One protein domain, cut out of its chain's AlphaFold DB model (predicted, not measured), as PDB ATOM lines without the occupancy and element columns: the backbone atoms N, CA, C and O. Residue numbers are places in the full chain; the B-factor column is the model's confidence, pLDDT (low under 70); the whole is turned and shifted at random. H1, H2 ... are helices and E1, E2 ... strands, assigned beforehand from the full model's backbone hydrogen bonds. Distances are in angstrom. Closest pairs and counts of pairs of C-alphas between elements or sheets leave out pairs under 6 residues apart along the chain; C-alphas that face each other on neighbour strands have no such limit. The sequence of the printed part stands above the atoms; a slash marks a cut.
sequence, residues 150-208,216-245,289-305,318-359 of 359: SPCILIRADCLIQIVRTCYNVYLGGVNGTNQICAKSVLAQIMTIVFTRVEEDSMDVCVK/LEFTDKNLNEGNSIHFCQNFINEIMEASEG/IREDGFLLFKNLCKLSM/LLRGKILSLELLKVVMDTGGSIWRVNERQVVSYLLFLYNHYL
ATOM      1  N   SER A 150     -49.512  22.082   7.773       95.25
ATOM      2  CA  SER A 150     -50.883  22.591   7.676       95.25
ATOM      3  C   SER A 150     -51.261  23.424   8.913       95.25
ATOM      4  O   SER A 150     -51.086  22.949  10.037       95.25
ATOM      5  N   PRO A 151     -51.762  24.665   8.758       93.81
ATOM      6  CA  PRO A 151     -52.265  25.458   9.881       93.81
ATOM      7  C   PRO A 151     -53.647  24.978  10.350       93.81
ATOM      8  O   PRO A 151     -54.083  25.328  11.442       93.81
ATOM      9  N   CYS A 152     -54.334  24.161   9.545       90.94
ATOM     10  CA  CYS A 152     -55.682  23.677   9.828       90.94
ATOM     11  C   CYS A 152     -55.722  22.493  10.805       90.94
ATOM     12  O   CYS A 152     -56.807  22.093  11.230       90.94
ATOM     13  N   ILE A 153     -54.567  21.895  11.114       91.75
ATOM     14  CA  ILE A 153     -54.467  20.654  11.880       91.75
ATOM     15  C   ILE A 153     -53.534  20.841  13.068       91.75
ATOM     16  O   ILE A 153     -52.343  21.087  12.890       91.75
ATOM     17  N   LEU A 154     -54.053  20.629  14.277       94.88
ATOM     18  CA  LEU A 154     -53.242  20.566  15.491       94.88
ATOM     19  C   LEU A 154     -52.913  19.103  15.817       94.88
ATOM     20  O   LEU A 154     -53.795  18.339  16.208       94.88
ATOM     21  N   ILE A 155     -51.648  18.709  15.664       96.25
ATOM     22  CA  ILE A 155     -51.179  17.346  15.952       96.25
ATOM     23  C   ILE A 155     -50.726  17.258  17.409       96.25
ATOM     24  O   ILE A 155     -49.717  17.857  17.777       96.25
ATOM     25  N   ARG A 156     -51.441  16.476  18.224       94.44
ATOM     26  CA  ARG A 156     -51.150  16.343  19.657       94.44
ATOM     27  C   ARG A 156     -49.927  15.468  19.940       94.44
ATOM     28  O   ARG A 156     -49.607  14.554  19.175       94.44
ATOM     29  N   ALA A 157     -49.284  15.724  21.082       86.81
ATOM     30  CA  ALA A 157     -47.967  15.233  21.495       86.81
ATOM     31  C   ALA A 157     -47.563  13.826  21.020       86.81
ATOM     32  O   ALA A 157     -46.546  13.688  20.346       86.81
ATOM     33  N   ASP A 158     -48.309  12.769  21.360       90.88
ATOM     34  CA  ASP A 158     -47.883  11.401  21.023       90.88
ATOM     35  C   ASP A 158     -47.836  11.154  19.517       90.88
ATOM     36  O   ASP A 158     -46.910  10.504  19.029       90.88
ATOM     37  N   CYS A 159     -48.806  11.706  18.787       95.50
ATOM     38  CA  CYS A 159     -48.854  11.620  17.336       95.50
ATOM     39  C   CYS A 159     -47.690  12.415  16.727       95.50
ATOM     40  O   CYS A 159     -46.979  11.904  15.866       95.50
ATOM     41  N   LEU A 160     -47.393  13.611  17.251       96.94
ATOM     42  CA  LEU A 160     -46.245  14.407  16.806       96.94
ATOM     43  C   LEU A 160     -44.906  13.684  17.052       96.94
ATOM     44  O   LEU A 160     -44.045  13.633  16.172       96.94
ATOM     45  N   ILE A 161     -44.741  13.066  18.223       96.38
ATOM     46  CA  ILE A 161     -43.562  12.256  18.560       96.38
ATOM     47  C   ILE A 161     -43.462  11.029  17.644       96.38
ATOM     48  O   ILE A 161     -42.357  10.658  17.245       96.38
ATOM     49  N   GLN A 162     -44.585  10.391  17.302       96.50
ATOM     50  CA  GLN A 162     -44.621   9.273  16.359       96.50
ATOM     51  C   GLN A 162     -44.173   9.703  14.960       96.50
ATOM     52  O   GLN A 162     -43.322   9.033  14.382       96.50
ATOM     53  N   ILE A 163     -44.670  10.835  14.456       98.06
ATOM     54  CA  ILE A 163     -44.263  11.411  13.167       98.06
ATOM     55  C   ILE A 163     -42.750  11.637  13.131       98.06
ATOM     56  O   ILE A 163     -42.064  11.152  12.230       98.06
ATOM     57  N   VAL A 164     -42.212  12.312  14.151       98.06
ATOM     58  CA  VAL A 164     -40.769  12.570  14.266       98.06
ATOM     59  C   VAL A 164     -39.991  11.257  14.331       98.06
ATOM     60  O   VAL A 164     -38.993  11.102  13.632       98.06
ATOM     61  N   ARG A 165     -40.460  10.274  15.108       96.81
ATOM     62  CA  ARG A 165     -39.827   8.951  15.191       96.81
ATOM     63  C   ARG A 165     -39.830   8.224  13.848       96.81
ATOM     64  O   ARG A 165     -38.829   7.600  13.517       96.81
ATOM     65  N   THR A 166     -40.910   8.299  13.074       97.44
ATOM     66  CA  THR A 166     -40.968   7.695  11.739       97.44
ATOM     67  C   THR A 166     -39.922   8.312  10.819       97.44
ATOM     68  O   THR A 166     -39.117   7.573  10.258       97.44
ATOM     69  N   CYS A 167     -39.858   9.642  10.714       97.69
ATOM     70  CA  CYS A 167     -38.852  10.311   9.882       97.69
ATOM     71  C   CYS A 167     -37.420   9.986  10.351       97.69
ATOM     72  O   CYS A 167     -36.525   9.752   9.541       97.69
ATOM     73  N   TYR A 168     -37.212   9.903  11.664       95.31
ATOM     74  CA  TYR A 168     -35.940   9.513  12.267       95.31
ATOM     75  C   TYR A 168     -35.544   8.070  11.921       95.31
ATOM     76  O   TYR A 168     -34.389   7.803  11.602       95.31
ATOM     77  N   ASN A 169     -36.501   7.142  11.916       94.06
ATOM     78  CA  ASN A 169     -36.265   5.758  11.513       94.06
ATOM     79  C   ASN A 169     -35.946   5.638  10.018       94.06
ATOM     80  O   ASN A 169     -35.066   4.857   9.676       94.06
ATOM     81  N   VAL A 170     -36.587   6.428   9.147       93.81
ATOM     82  CA  VAL A 170     -36.229   6.485   7.714       93.81
ATOM     83  C   VAL A 170     -34.786   6.968   7.541       93.81
ATOM     84  O   VAL A 170     -34.030   6.400   6.762       93.81
ATOM     85  N   TYR A 171     -34.346   7.960   8.321       92.75
ATOM     86  CA  TYR A 171     -32.948   8.400   8.298       92.75
ATOM     87  C   TYR A 171     -31.962   7.319   8.772       92.75
ATOM     88  O   TYR A 171     -30.894   7.156   8.181       92.75
ATOM     89  N   LEU A 172     -32.284   6.596   9.849       89.69
ATOM     90  CA  LEU A 172     -31.383   5.580  10.400       89.69
ATOM     91  C   LEU A 172     -31.359   4.282   9.594       89.69
ATOM     92  O   LEU A 172     -30.296   3.680   9.455       89.69
ATOM     93  N   GLY A 173     -32.522   3.845   9.113       85.31
ATOM     94  CA  GLY A 173     -32.702   2.600   8.373       85.31
ATOM     95  C   GLY A 173     -32.507   2.742   6.867       85.31
ATOM     96  O   GLY A 173     -32.297   1.733   6.198       85.31
ATOM     97  N   GLY A 174     -32.550   3.968   6.334       77.81
ATOM     98  CA  GLY A 174     -32.385   4.216   4.909       77.81
ATOM     99  C   GLY A 174     -31.045   3.681   4.416       77.81
ATOM    100  O   GLY A 174     -30.015   3.884   5.053       77.81
ATOM    101  N   VAL A 175     -31.044   3.006   3.274       74.19
ATOM    102  CA  VAL A 175     -29.816   2.545   2.601       74.19
ATOM    103  C   VAL A 175     -29.344   3.540   1.539       74.19
ATOM    104  O   VAL A 175     -28.154   3.609   1.243       74.19
ATOM    105  N   ASN A 176     -30.263   4.360   1.023       81.19
ATOM    106  CA  ASN A 176     -30.009   5.414   0.047       81.19
ATOM    107  C   ASN A 176     -29.649   6.735   0.749       81.19
ATOM    108  O   ASN A 176     -30.421   7.255   1.561       81.19
ATOM    109  N   GLY A 177     -28.492   7.309   0.404       87.38
ATOM    110  CA  GLY A 177     -28.033   8.584   0.956       87.38
ATOM    111  C   GLY A 177     -28.992   9.749   0.688       87.38
ATOM    112  O   GLY A 177     -29.177  10.598   1.556       87.38
ATOM    113  N   THR A 178     -29.688   9.752  -0.452       90.75
ATOM    114  CA  THR A 178     -30.675  10.790  -0.797       90.75
ATOM    115  C   THR A 178     -31.879  10.750   0.139       90.75
ATOM    116  O   THR A 178     -32.249  11.778   0.702       90.75
ATOM    117  N   ASN A 179     -32.456   9.569   0.388       92.06
ATOM    118  CA  ASN A 179     -33.584   9.422   1.315       92.06
ATOM    119  C   ASN A 179     -33.197   9.806   2.745       92.06
ATOM    120  O   ASN A 179     -33.986  10.433   3.450       92.06
ATOM    121  N   GLN A 180     -31.965   9.500   3.157       92.19
ATOM    122  CA  GLN A 180     -31.440   9.945   4.445       92.19
ATOM    123  C   GLN A 180     -31.351  11.478   4.511       92.19
ATOM    124  O   GLN A 180     -31.795  12.072   5.495       92.19
ATOM    125  N   ILE A 181     -30.831  12.145   3.475       93.31
ATOM    126  CA  ILE A 181     -30.786  13.616   3.429       93.31
ATOM    127  C   ILE A 181     -32.203  14.204   3.440       93.31
ATOM    128  O   ILE A 181     -32.457  15.134   4.210       93.31
ATOM    129  N   CYS A 182     -33.140  13.649   2.665       95.44
ATOM    130  CA  CYS A 182     -34.552  14.039   2.694       95.44
ATOM    131  C   CYS A 182     -35.130  13.907   4.108       95.44
ATOM    132  O   CYS A 182     -35.692  14.866   4.628       95.44
ATOM    133  N   ALA A 183     -34.954  12.754   4.757       96.38
ATOM    134  CA  ALA A 183     -35.465  12.492   6.099       96.38
ATOM    135  C   ALA A 183     -34.896  13.471   7.132       96.38
ATOM    136  O   ALA A 183     -35.646  14.045   7.924       96.38
ATOM    137  N   LYS A 184     -33.582  13.721   7.086       95.19
ATOM    138  CA  LYS A 184     -32.914  14.698   7.951       95.19
ATOM    139  C   LYS A 184     -33.433  16.122   7.712       95.19
ATOM    140  O   LYS A 184     -33.718  16.836   8.671       95.19
ATOM    141  N   SER A 185     -33.605  16.514   6.451       96.81
ATOM    142  CA  SER A 185     -34.121  17.838   6.075       96.81
ATOM    143  C   SER A 185     -35.577  18.022   6.506       96.81
ATOM    144  O   SER A 185     -35.940  19.069   7.037       96.81
ATOM    145  N   VAL A 186     -36.402  16.981   6.358       98.50
ATOM    146  CA  VAL A 186     -37.795  16.958   6.821       98.50
ATOM    147  C   VAL A 186     -37.868  17.068   8.339       98.50
ATOM    148  O   VAL A 186     -38.660  17.858   8.843       98.50
ATOM    149  N   LEU A 187     -37.029  16.340   9.079       98.38
ATOM    150  CA  LEU A 187     -36.953  16.465  10.536       98.38
ATOM    151  C   LEU A 187     -36.595  17.890  10.957       98.38
ATOM    152  O   LEU A 187     -37.284  18.456  11.800       98.38
ATOM    153  N   ALA A 188     -35.565  18.487  10.351       97.44
ATOM    154  CA  ALA A 188     -35.177  19.867  10.635       97.44
ATOM    155  C   ALA A 188     -36.313  20.858  10.317       97.44
ATOM    156  O   ALA A 188     -36.593  21.758  11.111       97.44
ATOM    157  N   GLN A 189     -37.021  20.666   9.200       98.50
ATOM    158  CA  GLN A 189     -38.160  21.508   8.835       98.50
ATOM    159  C   GLN A 189     -39.337  21.339   9.806       98.50
ATOM    160  O   GLN A 189     -39.936  22.342  10.187       98.50
ATOM    161  N   ILE A 190     -39.634  20.112  10.257       98.50
ATOM    162  CA  ILE A 190     -40.637  19.835  11.300       98.50
ATOM    163  C   ILE A 190     -40.275  20.571  12.592       98.50
ATOM    164  O   ILE A 190     -41.139  21.237  13.159       98.50
ATOM    165  N   MET A 191     -39.011  20.506  13.028       97.12
ATOM    166  CA  MET A 191     -38.563  21.247  14.213       97.12
ATOM    167  C   MET A 191     -38.737  22.750  14.021       97.12
ATOM    168  O   MET A 191     -39.286  23.416  14.891       97.12
ATOM    169  N   THR A 192     -38.359  23.281  12.860       96.94
ATOM    170  CA  THR A 192     -38.525  24.711  12.577       96.94
ATOM    171  C   THR A 192     -40.004  25.113  12.664       96.94
ATOM    172  O   THR A 192     -40.339  26.053  13.372       96.94
ATOM    173  N   ILE A 193     -40.918  24.355  12.037       97.31
ATOM    174  CA  ILE A 193     -42.366  24.631  12.090       97.31
ATOM    175  C   ILE A 193     -42.879  24.600  13.534       97.31
ATOM    176  O   ILE A 193     -43.477  25.568  13.997       97.31
ATOM    177  N   VAL A 194     -42.663  23.489  14.246       96.50
ATOM    178  CA  VAL A 194     -43.218  23.285  15.592       96.50
ATOM    179  C   VAL A 194     -42.714  24.354  16.551       96.50
ATOM    180  O   VAL A 194     -43.502  24.922  17.298       96.50
ATOM    181  N   PHE A 195     -41.421  24.666  16.524       94.94
ATOM    182  CA  PHE A 195     -40.838  25.566  17.513       94.94
ATOM    183  C   PHE A 195     -41.072  27.046  17.195       94.94
ATOM    184  O   PHE A 195     -41.201  27.827  18.136       94.94
ATOM    185  N   THR A 196     -41.265  27.426  15.925       95.62
ATOM    186  CA  THR A 196     -41.832  28.744  15.591       95.62
ATOM    187  C   THR A 196     -43.262  28.874  16.123       95.62
ATOM    188  O   THR A 196     -43.593  29.884  16.735       95.62
ATOM    189  N   ARG A 197     -44.099  27.836  15.970       95.38
ATOM    190  CA  ARG A 197     -45.467  27.833  16.521       95.38
ATOM    191  C   ARG A 197     -45.498  27.916  18.041       95.38
ATOM    192  O   ARG A 197     -46.372  28.573  18.586       95.38
ATOM    193  N   VAL A 198     -44.562  27.262  18.727       93.50
ATOM    194  CA  VAL A 198     -44.459  27.319  20.195       93.50
ATOM    195  C   VAL A 198     -44.061  28.714  20.680       93.50
ATOM    196  O   VAL A 198     -44.596  29.172  21.691       93.50
ATOM    197  N   GLU A 199     -43.141  29.381  19.975       91.19
ATOM    198  CA  GLU A 199     -42.715  30.740  20.323       91.19
ATOM    199  C   GLU A 199     -43.875  31.736  20.166       91.19
ATOM    200  O   GLU A 199     -44.214  32.444  21.112       91.19
ATOM    201  N   GLU A 200     -44.535  31.718  19.005       92.50
ATOM    202  CA  GLU A 200     -45.647  32.624  18.674       92.50
ATOM    203  C   GLU A 200     -46.991  32.194  19.281       92.50
ATOM    204  O   GLU A 200     -47.975  32.925  19.208       92.50
ATOM    205  N   ASP A 201     -47.047  30.994  19.859       93.25
ATOM    206  CA  ASP A 201     -48.261  30.360  20.369       93.25
ATOM    207  C   ASP A 201     -49.430  30.344  19.363       93.25
ATOM    208  O   ASP A 201     -50.592  30.579  19.693       93.25
ATOM    209  N   SER A 202     -49.104  30.097  18.094       94.50
ATOM    210  CA  SER A 202     -50.030  30.191  16.963       94.50
ATOM    211  C   SER A 202     -49.787  29.062  15.971       94.50
ATOM    212  O   SER A 202     -48.652  28.648  15.755       94.50
ATOM    213  N   MET A 203     -50.849  28.570  15.330       93.56
ATOM    214  CA  MET A 203     -50.739  27.611  14.222       93.56
ATOM    215  C   MET A 203     -50.398  28.283  12.887       93.56
ATOM    216  O   MET A 203     -49.774  27.647  12.027       93.56
ATOM    217  N   ASP A 204     -50.789  29.549  12.730       92.94
ATOM    218  CA  ASP A 204     -50.536  30.373  11.551       92.94
ATOM    219  C   ASP A 204     -49.300  31.240  11.805       92.94
ATOM    220  O   ASP A 204     -49.364  32.283  12.459       92.94
ATOM    221  N   VAL A 205     -48.147  30.742  11.360       93.25
ATOM    222  CA  VAL A 205     -46.838  31.369  11.558       93.25
ATOM    223  C   VAL A 205     -46.040  31.359  10.263       93.25
ATOM    224  O   VAL A 205     -46.153  30.447   9.440       93.25
ATOM    225  N   CYS A 206     -45.177  32.359  10.096       91.62
ATOM    226  CA  CYS A 206     -44.226  32.388   8.992       91.62
ATOM    227  C   CYS A 206     -43.022  31.503   9.330       91.62
ATOM    228  O   CYS A 206     -42.233  31.832  10.215       91.62
ATOM    229  N   VAL A 207     -42.869  30.383   8.623       93.75
ATOM    230  CA  VAL A 207     -41.776  29.435   8.865       93.75
ATOM    231  C   VAL A 207     -40.689  29.594   7.808       93.75
ATOM    232  O   VAL A 207     -40.948  29.476   6.607       93.75
ATOM    233  N   LYS A 208     -39.444  29.802   8.249       92.62
ATOM    234  CA  LYS A 208     -38.279  29.791   7.357       92.62
ATOM    235  C   LYS A 208     -38.043  28.374   6.821       92.62
ATOM    236  O   LYS A 208     -38.113  27.388   7.555       92.62
ATOM    237  N   LEU A 216     -26.074  20.260   6.073       85.50
ATOM    238  CA  LEU A 216     -25.091  19.210   5.808       85.50
ATOM    239  C   LEU A 216     -23.635  19.683   5.895       85.50
ATOM    240  O   LEU A 216     -22.751  18.833   5.849       85.50
ATOM    241  N   GLU A 217     -23.359  20.984   6.059       73.25
ATOM    242  CA  GLU A 217     -21.990  21.536   6.097       73.25
ATOM    243  C   GLU A 217     -21.070  20.826   7.105       73.25
ATOM    244  O   GLU A 217     -19.872  20.679   6.860       73.25
ATOM    245  N   PHE A 218     -21.635  20.340   8.214       62.44
ATOM    246  CA  PHE A 218     -20.900  19.669   9.289       62.44
ATOM    247  C   PHE A 218     -21.094  18.143   9.321       62.44
ATOM    248  O   PHE A 218     -20.516  17.471  10.176       62.44
ATOM    249  N   THR A 219     -21.890  17.575   8.409       63.50
ATOM    250  CA  THR A 219     -22.295  16.160   8.429       63.50
ATOM    251  C   THR A 219     -21.582  15.352   7.339       63.50
ATOM    252  O   THR A 219     -21.277  15.869   6.271       63.50
ATOM    253  N   ASP A 220     -21.312  14.073   7.637       56.34
ATOM    254  CA  ASP A 220     -20.729  13.024   6.786       56.34
ATOM    255  C   ASP A 220     -20.454  13.404   5.317       56.34
ATOM    256  O   ASP A 220     -21.353  13.424   4.472       56.34
ATOM    257  N   LYS A 221     -19.165  13.532   4.971       55.00
ATOM    258  CA  LYS A 221     -18.671  13.622   3.580       55.00
ATOM    259  C   LYS A 221     -19.185  12.485   2.675       55.00
ATOM    260  O   LYS A 221     -19.108  12.600   1.460       55.00
ATOM    261  N   ASN A 222     -19.714  11.413   3.270       55.22
ATOM    262  CA  ASN A 222     -20.296  10.249   2.605       55.22
ATOM    263  C   ASN A 222     -21.696  10.491   2.005       55.22
ATOM    264  O   ASN A 222     -22.126   9.688   1.188       55.22
ATOM    265  N   LEU A 223     -22.414  11.551   2.406       60.53
ATOM    266  CA  LEU A 223     -23.762  11.872   1.900       60.53
ATOM    267  C   LEU A 223     -23.782  13.086   0.960       60.53
ATOM    268  O   LEU A 223     -24.812  13.396   0.370       60.53
ATOM    269  N   ASN A 224     -22.659  13.790   0.818       61.75
ATOM    270  CA  ASN A 224     -22.582  15.050   0.083       61.75
ATOM    271  C   ASN A 224     -22.379  14.831  -1.428       61.75
ATOM    272  O   ASN A 224     -21.345  15.169  -2.004       61.75
ATOM    273  N   GLU A 225     -23.385  14.248  -2.073       69.69
ATOM    274  CA  GLU A 225     -23.506  14.254  -3.528       69.69
ATOM    275  C   GLU A 225     -24.285  15.514  -3.931       69.69
ATOM    276  O   GLU A 225     -25.454  15.664  -3.576       69.69
ATOM    277  N   GLY A 226     -23.663  16.441  -4.668       75.38
ATOM    278  CA  GLY A 226     -24.286  17.730  -5.013       75.38
ATOM    279  C   GLY A 226     -25.667  17.609  -5.682       75.38
ATOM    280  O   GLY A 226     -26.544  18.442  -5.454       75.38
ATOM    281  N   ASN A 227     -25.902  16.524  -6.431       85.88
ATOM    282  CA  ASN A 227     -27.209  16.209  -7.016       85.88
ATOM    283  C   ASN A 227     -28.272  15.903  -5.948       85.88
ATOM    284  O   ASN A 227     -29.405  16.376  -6.055       85.88
ATOM    285  N   SER A 228     -27.907  15.155  -4.907       89.56
ATOM    286  CA  SER A 228     -28.794  14.770  -3.806       89.56
ATOM    287  C   SER A 228     -29.175  15.979  -2.959       89.56
ATOM    288  O   SER A 228     -30.339  16.117  -2.595       89.56
ATOM    289  N   ILE A 229     -28.246  16.914  -2.729       91.00
ATOM    290  CA  ILE A 229     -28.545  18.190  -2.053       91.00
ATOM    291  C   ILE A 229     -29.607  18.977  -2.822       91.00
ATOM    292  O   ILE A 229     -30.612  19.385  -2.242       91.00
ATOM    293  N   HIS A 230     -29.411  19.165  -4.131       93.06
ATOM    294  CA  HIS A 230     -30.356  19.910  -4.962       93.06
ATOM    295  C   HIS A 230     -31.731  19.229  -5.015       93.06
ATOM    296  O   HIS A 230     -32.759  19.893  -4.870       93.06
ATOM    297  N   PHE A 231     -31.762  17.901  -5.161       95.44
ATOM    298  CA  PHE A 231     -33.000  17.125  -5.102       95.44
ATOM    299  C   PHE A 231     -33.737  17.332  -3.773       95.44
ATOM    300  O   PHE A 231     -34.916  17.681  -3.771       95.44
ATOM    301  N   CYS A 232     -33.040  17.180  -2.645       95.50
ATOM    302  CA  CYS A 232     -33.636  17.312  -1.316       95.50
ATOM    303  C   CYS A 232     -34.116  18.743  -1.039       95.50
ATOM    304  O   CYS A 232     -35.164  18.933  -0.420       95.50
ATOM    305  N   GLN A 233     -33.393  19.757  -1.524       96.88
ATOM    306  CA  GLN A 233     -33.825  21.148  -1.406       96.88
ATOM    307  C   GLN A 233     -35.129  21.383  -2.175       96.88
ATOM    308  O   GLN A 233     -36.052  21.996  -1.638       96.88
ATOM    309  N   ASN A 234     -35.233  20.858  -3.400       97.31
ATOM    310  CA  ASN A 234     -36.459  20.942  -4.194       97.31
ATOM    311  C   ASN A 234     -37.613  20.177  -3.546       97.31
ATOM    312  O   ASN A 234     -38.728  20.685  -3.521       97.31
ATOM    313  N   PHE A 235     -37.336  19.013  -2.961       97.81
ATOM    314  CA  PHE A 235     -38.321  18.227  -2.227       97.81
ATOM    315  C   PHE A 235     -38.925  19.014  -1.052       97.81
ATOM    316  O   PHE A 235     -40.145  19.093  -0.924       97.81
ATOM    317  N   ILE A 236     -38.094  19.667  -0.228       98.00
ATOM    318  CA  ILE A 236     -38.582  20.543   0.850       98.00
ATOM    319  C   ILE A 236     -39.354  21.736   0.283       98.00
ATOM    320  O   ILE A 236     -40.434  22.051   0.782       98.00
ATOM    321  N   ASN A 237     -38.833  22.390  -0.758       97.19
ATOM    322  CA  ASN A 237     -39.484  23.546  -1.375       97.19
ATOM    323  C   ASN A 237     -40.885  23.200  -1.887       97.19
ATOM    324  O   ASN A 237     -41.829  23.902  -1.542       97.19
ATOM    325  N   GLU A 238     -41.025  22.093  -2.617       96.56
ATOM    326  CA  GLU A 238     -42.307  21.617  -3.137       96.56
ATOM    327  C   GLU A 238     -43.326  21.432  -2.007       96.56
ATOM    328  O   GLU A 238     -44.453  21.910  -2.097       96.56
ATOM    329  N   ILE A 239     -42.932  20.783  -0.908       97.06
ATOM    330  CA  ILE A 239     -43.840  20.524   0.214       97.06
ATOM    331  C   ILE A 239     -44.234  21.817   0.925       97.06
ATOM    332  O   ILE A 239     -45.390  21.967   1.327       97.06
ATOM    333  N   MET A 240     -43.281  22.735   1.101       95.69
ATOM    334  CA  MET A 240     -43.503  24.009   1.782       95.69
ATOM    335  C   MET A 240     -44.336  24.986   0.942       95.69
ATOM    336  O   MET A 240     -45.075  25.786   1.514       95.69
ATOM    337  N   GLU A 241     -44.260  24.891  -0.386       93.62
ATOM    338  CA  GLU A 241     -45.007  25.718  -1.344       93.62
ATOM    339  C   GLU A 241     -46.352  25.107  -1.760       93.62
ATOM    340  O   GLU A 241     -47.196  25.825  -2.292       93.62
ATOM    341  N   ALA A 242     -46.592  23.816  -1.499       89.00
ATOM    342  CA  ALA A 242     -47.840  23.133  -1.833       89.00
ATOM    343  C   ALA A 242     -49.037  23.718  -1.055       89.00
ATOM    344  O   ALA A 242     -49.418  23.230   0.004       89.00
ATOM    345  N   SER A 243     -49.643  24.784  -1.564       80.00
ATOM    346  CA  SER A 243     -50.845  25.421  -1.025       80.00
ATOM    347  C   SER A 243     -51.587  26.137  -2.154       80.00
ATOM    348  O   SER A 243     -50.954  26.763  -2.998       80.00
ATOM    349  N   GLU A 244     -52.922  26.109  -2.146       52.91
ATOM    350  CA  GLU A 244     -53.733  27.076  -2.895       52.91
ATOM    351  C   GLU A 244     -54.825  27.681  -1.995       52.91
ATOM    352  O   GLU A 244     -55.813  27.034  -1.653       52.91
ATOM    353  N   GLY A 245     -54.621  28.960  -1.655       40.75
ATOM    354  CA  GLY A 245     -55.628  30.018  -1.767       40.75
ATOM    355  C   GLY A 245     -56.849  29.989  -0.846       40.75
ATOM    356  O   GLY A 245     -57.948  29.735  -1.323       40.75
ATOM    357  N   ILE A 289     -50.275  24.014  22.166       93.94
ATOM    358  CA  ILE A 289     -49.150  24.136  21.222       93.94
ATOM    359  C   ILE A 289     -47.827  24.082  21.990       93.94
ATOM    360  O   ILE A 289     -46.925  23.315  21.643       93.94
ATOM    361  N   ARG A 290     -47.723  24.866  23.070       92.25
ATOM    362  CA  ARG A 290     -46.524  24.916  23.918       92.25
ATOM    363  C   ARG A 290     -46.290  23.597  24.651       92.25
ATOM    364  O   ARG A 290     -45.149  23.141  24.726       92.25
ATOM    365  N   GLU A 291     -47.349  22.963  25.150       93.06
ATOM    366  CA  GLU A 291     -47.290  21.646  25.794       93.06
ATOM    367  C   GLU A 291     -46.758  20.567  24.843       93.06
ATOM    368  O   GLU A 291     -45.807  19.855  25.183       93.06
ATOM    369  N   ASP A 292     -47.329  20.475  23.639       93.94
ATOM    370  CA  ASP A 292     -46.930  19.497  22.625       93.94
ATOM    371  C   ASP A 292     -45.466  19.723  22.193       93.94
ATOM    372  O   ASP A 292     -44.681  18.770  22.105       93.94
ATOM    373  N   GLY A 293     -45.053  20.986  22.022       93.00
ATOM    374  CA  GLY A 293     -43.663  21.359  21.744       93.00
ATOM    375  C   GLY A 293     -42.688  20.989  22.865       93.00
ATOM    376  O   GLY A 293     -41.608  20.452  22.606       93.00
ATOM    377  N   PHE A 294     -43.070  21.201  24.127       89.94
ATOM    378  CA  PHE A 294     -42.252  20.821  25.283       89.94
ATOM    379  C   PHE A 294     -42.077  19.299  25.391       89.94
ATOM    380  O   PHE A 294     -40.979  18.805  25.675       89.94
ATOM    381  N   LEU A 295     -43.143  18.538  25.135       92.12
ATOM    382  CA  LEU A 295     -43.106  17.075  25.107       92.12
ATOM    383  C   LEU A 295     -42.175  16.560  24.003       92.12
ATOM    384  O   LEU A 295     -41.381  15.645  24.254       92.12
ATOM    385  N   LEU A 296     -42.214  17.179  22.819       94.12
ATOM    386  CA  LEU A 296     -41.302  16.861  21.724       94.12
ATOM    387  C   LEU A 296     -39.843  17.187  22.081       94.12
ATOM    388  O   LEU A 296     -38.974  16.330  21.916       94.12
ATOM    389  N   PHE A 297     -39.574  18.370  22.643       90.69
ATOM    390  CA  PHE A 297     -38.234  18.754  23.102       90.69
ATOM    391  C   PHE A 297     -37.668  17.743  24.109       90.69
ATOM    392  O   PHE A 297     -36.575  17.207  23.928       90.69
ATOM    393  N   LYS A 298     -38.460  17.387  25.129       88.00
ATOM    394  CA  LYS A 298     -38.089  16.371  26.126       88.00
ATOM    395  C   LYS A 298     -37.805  15.013  25.479       88.00
ATOM    396  O   LYS A 298     -36.921  14.290  25.944       88.00
ATOM    397  N   ASN A 299     -38.547  14.638  24.436       90.44
ATOM    398  CA  ASN A 299     -38.294  13.407  23.690       90.44
ATOM    399  C   ASN A 299     -36.938  13.447  22.969       90.44
ATOM    400  O   ASN A 299     -36.169  12.495  23.100       90.44
ATOM    401  N   LEU A 300     -36.610  14.557  22.299       88.88
ATOM    402  CA  LEU A 300     -35.323  14.749  21.622       88.88
ATOM    403  C   LEU A 300     -34.140  14.703  22.595       88.88
ATOM    404  O   LEU A 300     -33.167  13.999  22.329       88.88
ATOM    405  N   CYS A 301     -34.242  15.355  23.760       85.81
ATOM    406  CA  CYS A 301     -33.212  15.265  24.800       85.81
ATOM    407  C   CYS A 301     -33.015  13.824  25.291       85.81
ATOM    408  O   CYS A 301     -31.894  13.367  25.485       85.81
ATOM    409  N   LYS A 302     -34.100  13.057  25.460       85.69
ATOM    410  CA  LYS A 302     -33.978  11.637  25.823       85.69
ATOM    411  C   LYS A 302     -33.292  10.818  24.732       85.69
ATOM    412  O   LYS A 302     -32.551   9.898  25.064       85.69
ATOM    413  N   LEU A 303     -33.545  11.113  23.455       82.56
ATOM    414  CA  LEU A 303     -32.895  10.425  22.337       82.56
ATOM    415  C   LEU A 303     -31.396  10.740  22.262       82.56
ATOM    416  O   LEU A 303     -30.613   9.818  22.037       82.56
ATOM    417  N   SER A 304     -30.982  11.982  22.538       81.12
ATOM    418  CA  SER A 304     -29.559  12.347  22.568       81.12
ATOM    419  C   SER A 304     -28.795  11.695  23.732       81.12
ATOM    420  O   SER A 304     -27.609  11.400  23.599       81.12
ATOM    421  N   MET A 305     -29.476  11.400  24.845       75.38
ATOM    422  CA  MET A 305     -28.881  10.819  26.058       75.38
ATOM    423  C   MET A 305     -28.846   9.280  26.102       75.38
ATOM    424  O   MET A 305     -28.317   8.718  27.061       75.38
ATOM    425  N   LEU A 318     -26.431   3.760  16.433       79.56
ATOM    426  CA  LEU A 318     -26.648   4.508  17.669       79.56
ATOM    427  C   LEU A 318     -25.910   5.854  17.662       79.56
ATOM    428  O   LEU A 318     -26.494   6.876  18.027       79.56
ATOM    429  N   LEU A 319     -24.645   5.876  17.227       81.19
ATOM    430  CA  LEU A 319     -23.869   7.117  17.119       81.19
ATOM    431  C   LEU A 319     -24.513   8.089  16.127       81.19
ATOM    432  O   LEU A 319     -24.690   9.269  16.430       81.19
ATOM    433  N   ARG A 320     -24.929   7.578  14.967       84.12
ATOM    434  CA  ARG A 320     -25.631   8.351  13.946       84.12
ATOM    435  C   ARG A 320     -26.939   8.951  14.473       84.12
ATOM    436  O   ARG A 320     -27.218  10.123  14.229       84.12
ATOM    437  N   GLY A 321     -27.711   8.182  15.241       87.38
ATOM    438  CA  GLY A 321     -28.912   8.685  15.908       87.38
ATOM    439  C   GLY A 321     -28.608   9.798  16.913       87.38
ATOM    440  O   GLY A 321     -29.278  10.836  16.929       87.38
ATOM    441  N   LYS A 322     -27.563   9.644  17.728       84.69
ATOM    442  CA  LYS A 322     -27.146  10.693  18.670       84.69
ATOM    443  C   LYS A 322     -26.805  11.995  17.959       84.69
ATOM    444  O   LYS A 322     -27.350  13.029  18.336       84.69
ATOM    445  N   ILE A 323     -25.966  11.924  16.925       85.25
ATOM    446  CA  ILE A 323     -25.566  13.086  16.122       85.25
ATOM    447  C   ILE A 323     -26.808  13.786  15.575       85.25
ATOM    448  O   ILE A 323     -26.994  14.971  15.839       85.25
ATOM    449  N   LEU A 324     -27.718  13.042  14.939       89.44
ATOM    450  CA  LEU A 324     -28.960  13.617  14.426       89.44
ATOM    451  C   LEU A 324     -29.792  14.283  15.533       89.44
ATOM    452  O   LEU A 324     -30.317  15.373  15.343       89.44
ATOM    453  N   SER A 325     -29.913  13.656  16.705       90.12
ATOM    454  CA  SER A 325     -30.695  14.219  17.819       90.12
ATOM    455  C   SER A 325     -30.111  15.548  18.304       90.12
ATOM    456  O   SER A 325     -30.858  16.477  18.595       90.12
ATOM    457  N   LEU A 326     -28.779  15.648  18.369       86.94
ATOM    458  CA  LEU A 326     -28.072  16.874  18.741       86.94
ATOM    459  C   LEU A 326     -28.209  17.962  17.670       86.94
ATOM    460  O   LEU A 326     -28.446  19.118  18.005       86.94
ATOM    461  N   GLU A 327     -28.129  17.599  16.390       89.25
ATOM    462  CA  GLU A 327     -28.356  18.529  15.279       89.25
ATOM    463  C   GLU A 327     -29.787  19.087  15.295       89.25
ATOM    464  O   GLU A 327     -29.982  20.285  15.115       89.25
ATOM    465  N   LEU A 328     -30.792  18.253  15.581       92.31
ATOM    466  CA  LEU A 328     -32.178  18.708  15.719       92.31
ATOM    467  C   LEU A 328     -32.370  19.611  16.941       92.31
ATOM    468  O   LEU A 328     -33.090  20.600  16.848       92.31
ATOM    469  N   LEU A 329     -31.703  19.323  18.064       89.75
ATOM    470  CA  LEU A 329     -31.700  20.219  19.226       89.75
ATOM    471  C   LEU A 329     -31.058  21.571  18.895       89.75
ATOM    472  O   LEU A 329     -31.580  22.600  19.315       89.75
ATOM    473  N   LYS A 330     -29.987  21.590  18.093       87.69
ATOM    474  CA  LYS A 330     -29.407  22.838  17.584       87.69
ATOM    475  C   LYS A 330     -30.416  23.615  16.729       87.69
ATOM    476  O   LYS A 330     -30.619  24.793  16.988       87.69
ATOM    477  N   VAL A 331     -31.113  22.961  15.791       91.12
ATOM    478  CA  VAL A 331     -32.175  23.604  14.984       91.12
ATOM    479  C   VAL A 331     -33.258  24.216  15.876       91.12
ATOM    480  O   VAL A 331     -33.691  25.343  15.642       91.12
ATOM    481  N   VAL A 332     -33.675  23.496  16.920       89.94
ATOM    482  CA  VAL A 332     -34.630  24.003  17.914       89.94
ATOM    483  C   VAL A 332     -34.098  25.257  18.607       89.94
ATOM    484  O   VAL A 332     -34.832  26.230  18.732       89.94
ATOM    485  N   MET A 333     -32.834  25.258  19.032       84.62
ATOM    486  CA  MET A 333     -32.215  26.404  19.703       84.62
ATOM    487  C   MET A 333     -32.059  27.618  18.783       84.62
ATOM    488  O   MET A 333     -32.272  28.742  19.229       84.62
ATOM    489  N   ASP A 334     -31.730  27.393  17.511       85.00
ATOM    490  CA  ASP A 334     -31.596  28.453  16.508       85.00
ATOM    491  C   ASP A 334     -32.967  29.041  16.118       85.00
ATOM    492  O   ASP A 334     -33.068  30.218  15.774       85.00
ATOM    493  N   THR A 335     -34.031  28.232  16.205       84.38
ATOM    494  CA  THR A 335     -35.421  28.654  15.957       84.38
ATOM    495  C   THR A 335     -36.060  29.300  17.194       84.38
ATOM    496  O   THR A 335     -36.929  30.159  17.065       84.38
ATOM    497  N   GLY A 336     -35.651  28.882  18.393       70.69
ATOM    498  CA  GLY A 336     -36.241  29.288  19.664       70.69
ATOM    499  C   GLY A 336     -35.911  30.730  20.060       70.69
ATOM    500  O   GLY A 336     -34.750  31.162  20.081       70.69
ATOM    501  N   GLY A 337     -36.945  31.485  20.426       70.62
ATOM    502  CA  GLY A 337     -36.813  32.855  20.903       70.62
ATOM    503  C   GLY A 337     -36.525  32.924  22.403       70.62
ATOM    504  O   GLY A 337     -35.652  32.229  22.932       70.62
ATOM    505  N   SER A 338     -37.199  33.837  23.092       67.88
ATOM    506  CA  SER A 338     -36.952  34.116  24.513       67.88
ATOM    507  C   SER A 338     -37.571  33.059  25.427       67.88
ATOM    508  O   SER A 338     -36.987  32.728  26.459       67.88
ATOM    509  N   ILE A 339     -38.688  32.452  25.012       67.88
ATOM    510  CA  ILE A 339     -39.412  31.443  25.799       67.88
ATOM    511  C   ILE A 339     -38.517  30.233  26.089       67.88
ATOM    512  O   ILE A 339     -38.528  29.702  27.200       67.88
ATOM    513  N   TRP A 340     -37.680  29.855  25.122       62.69
ATOM    514  CA  TRP A 340     -36.730  28.745  25.241       62.69
ATOM    515  C   TRP A 340     -35.450  29.077  26.025       62.69
ATOM    516  O   TRP A 340     -34.691  28.182  26.388       62.69
ATOM    517  N   ARG A 341     -35.180  30.364  26.281       57.94
ATOM    518  CA  ARG A 341     -33.982  30.824  27.009       57.94
ATOM    519  C   ARG A 341     -34.243  31.116  28.483       57.94
ATOM    520  O   ARG A 341     -33.290  31.220  29.247       57.94
ATOM    521  N   VAL A 342     -35.507  31.261  28.880       52.22
ATOM    522  CA  VAL A 342     -35.896  31.740  30.218       52.22
ATOM    523  C   VAL A 342     -36.322  30.600  31.155       52.22
ATOM    524  O   VAL A 342     -36.304  30.768  32.370       52.22
ATOM    525  N   ASN A 343     -36.663  29.415  30.641       54.34
ATOM    526  CA  ASN A 343     -37.138  28.319  31.486       54.34
ATOM    527  C   ASN A 343     -35.963  27.519  32.091       54.34
ATOM    528  O   ASN A 343     -35.257  26.799  31.383       54.34
ATOM    529  N   GLU A 344     -35.769  27.601  33.411       44.72
ATOM    530  CA  GLU A 344     -34.639  27.005  34.156       44.72
ATOM    531  C   GLU A 344     -34.441  25.494  33.906       44.72
ATOM    532  O   GLU A 344     -33.320  24.986  33.950       44.72
ATOM    533  N   ARG A 345     -35.504  24.755  33.547       50.69
ATOM    534  CA  ARG A 345     -35.415  23.322  33.192       50.69
ATOM    535  C   ARG A 345     -34.704  23.058  31.858       50.69
ATOM    536  O   ARG A 345     -34.153  21.976  31.670       50.69
ATOM    537  N   GLN A 346     -34.711  24.017  30.934       50.91
ATOM    538  CA  GLN A 346     -34.082  23.909  29.610       50.91
ATOM    539  C   GLN A 346     -32.580  24.220  29.672       50.91
ATOM    540  O   GLN A 346     -31.795  23.648  28.914       50.91
ATOM    541  N   VAL A 347     -32.166  25.021  30.660       50.91
ATOM    542  CA  VAL A 347     -30.759  25.323  30.963       50.91
ATOM    543  C   VAL A 347     -29.976  24.057  31.348       50.91
ATOM    544  O   VAL A 347     -28.794  23.944  31.050       50.91
ATOM    545  N   VAL A 348     -30.617  23.036  31.925       49.12
ATOM    546  CA  VAL A 348     -29.945  21.763  32.262       49.12
ATOM    547  C   VAL A 348     -29.624  20.933  31.010       49.12
ATOM    548  O   VAL A 348     -28.541  20.357  30.906       49.12
ATOM    549  N   SER A 349     -30.516  20.913  30.014       47.75
ATOM    550  CA  SER A 349     -30.223  20.309  28.705       47.75
ATOM    551  C   SER A 349     -29.184  21.118  27.919       47.75
ATOM    552  O   SER A 349     -28.339  20.529  27.248       47.75
ATOM    553  N   TYR A 350     -29.195  22.448  28.065       51.50
ATOM    554  CA  TYR A 350     -28.176  23.365  27.547       51.50
ATOM    555  C   TYR A 350     -26.786  23.108  28.161       51.50
ATOM    556  O   TYR A 350     -25.789  23.042  27.444       51.50
ATOM    557  N   LEU A 351     -26.712  22.875  29.474       51.72
ATOM    558  CA  LEU A 351     -25.473  22.524  30.173       51.72
ATOM    559  C   LEU A 351     -24.948  21.143  29.757       51.72
ATOM    560  O   LEU A 351     -23.747  20.987  29.585       51.72
ATOM    561  N   LEU A 352     -25.824  20.162  29.510       49.78
ATOM    562  CA  LEU A 352     -25.430  18.853  28.965       49.78
ATOM    563  C   LEU A 352     -24.908  18.937  27.521       49.78
ATOM    564  O   LEU A 352     -23.973  18.212  27.176       49.78
ATOM    565  N   PHE A 353     -25.480  19.815  26.691       49.22
ATOM    566  CA  PHE A 353     -24.995  20.103  25.336       49.22
ATOM    567  C   PHE A 353     -23.602  20.751  25.357       49.22
ATOM    568  O   PHE A 353     -22.705  20.288  24.656       49.22
ATOM    569  N   LEU A 354     -23.385  21.760  26.209       50.81
ATOM    570  CA  LEU A 354     -22.072  22.398  26.370       50.81
ATOM    571  C   LEU A 354     -21.027  21.448  26.974       50.81
ATOM    572  O   LEU A 354     -19.895  21.408  26.500       50.81
ATOM    573  N   TYR A 355     -21.406  20.648  27.971       48.22
ATOM    574  CA  TYR A 355     -20.486  19.742  28.664       48.22
ATOM    575  C   TYR A 355     -19.976  18.594  27.777       48.22
ATOM    576  O   TYR A 355     -18.851  18.155  27.960       48.22
ATOM    577  N   ASN A 356     -20.765  18.121  26.803       48.91
ATOM    578  CA  ASN A 356     -20.351  17.036  25.898       48.91
ATOM    579  C   ASN A 356     -19.651  17.512  24.610       48.91
ATOM    580  O   ASN A 356     -19.199  16.673  23.838       48.91
ATOM    581  N   HIS A 357     -19.610  18.822  24.336       45.84
ATOM    582  CA  HIS A 357     -19.080  19.365  23.076       45.84
ATOM    583  C   HIS A 357     -17.861  20.294  23.266       45.84
ATOM    584  O   HIS A 357     -17.204  20.641  22.284       45.84
ATOM    585  N   TYR A 358     -17.548  20.707  24.500       41.53
ATOM    586  CA  TYR A 358     -16.422  21.606  24.818       41.53
ATOM    587  C   TYR A 358     -15.415  21.054  25.847       41.53
ATOM    588  O   TYR A 358     -14.493  21.770  26.237       41.53
ATOM    589  N   LEU A 359     -15.553  19.790  26.244       36.25
ATOM    590  CA  LEU A 359     -14.578  18.986  26.994       36.25
ATOM    591  C   LEU A 359     -14.383  17.667  26.247       36.25
ATOM    592  O   LEU A 359     -13.240  17.155  26.278       36.25
TER     593      LEU A 359
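Overview. This is residues 150 to 208, 216 to 245, 289 to 305 and 318 to 359 of the 359 residues of the protein "Brefeldin A-inhibited guanine nucleotide-exchange protein 4" of Glycine soja (UniProt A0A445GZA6). Four helices, H1, H2, H4 and H5, form a somewhat splayed up-and-down bundle, each running against the one before it in the chain, with the long H2 at its core. H3 packs on H2 alone, on the side away from H4, while beyond H4 and H5 the short H6 and then H7 make a looser arm, of which residues 354 to 359 stick out. The printed part has 148 residues, with one named strand and seven named helices in the order E1 H1 H2 H3 H4 H5 H6 H7, and its class is mostly helix. It is compact, with a radius of gyration of the C-alphas of 15.6 A and spans of 50 by 43 by 24 A.

Along the chain. E1, residues 153 to 155, starts with C-alpha 153 at (-54.467, 20.654, 11.880) and pairs with no named strand. H1 is residues 157 to 173, 23.8 A long, and H2 is residues 177 to 200, 34.7 A long, with C-alpha 177 at (-28.033, 8.584, 0.956). H3 is residues 226 to 241, 22.5 A, H4 residues 289 to 304, 22.9 A, and H5 residues 318 to 335, 25.7 A. H6 is residues 339 to 342, and H7, residues 344 to 357, 20.6 A, ends with C-alpha 357 at (-19.080, 19.365, 23.076).

Arrangement. H2 is the hub, touching four helices. H1 and H2 are a helical hairpin at a shallow tilt of 23 degrees, with the C-alphas of Tyr 171 and Gln 180 closest at 4.4 A. H2 touches H5 the same way at a tilt of 37 degrees, only just steep, closest at the C-alphas of Ala 188 and Leu 328, 6.0 A. With residues 194 to 199 alone, H2 touches H4, closest at the C-alphas of Val 198 and Arg 290, 4.9 A. With residues 177 to 186 alone, it touches H3, closest at the C-alphas of Cys 182 and Cys 232, 5.3 A. H4 and H5 touch, closest at the C-alphas of Ser 304 and Lys 322, 4.9 A. H1 and H5 only just touch, with 3 pairs of C-alphas within 8 A, the closest being Leu 172 and Gly 321 at 6.8 A. H7 is close to but not clearly touching H4, with the C-alphas of Cys 301 and Ser 349 closest at 7.0 A. H6 is likewise close to but not clearly touching H2, closest at the C-alphas of Glu 199 and Ile 339, 6.4 A. H3 and H5 are apart. Every O i to N i+4 pair is within hydrogen-bond range in H1, H2, H3, H4 and H5, and 8 of 10 are in H7; H6 is too short for such a pair.

Size, cuts and confidence. The C-alphas farthest apart are those of Gly 245 and Leu 359, 51.3 A. Residues 209 to 215, 246 to 288 and 306 to 317 are not printed, with C-alpha gaps of 17.0, 24.6 and 10.7 A. Of the links that are printed whole, none is long. Mean pLDDT of the printed part is 82.9; residues 218 to 225, 244 to 245 and 338 to 359 are under 70.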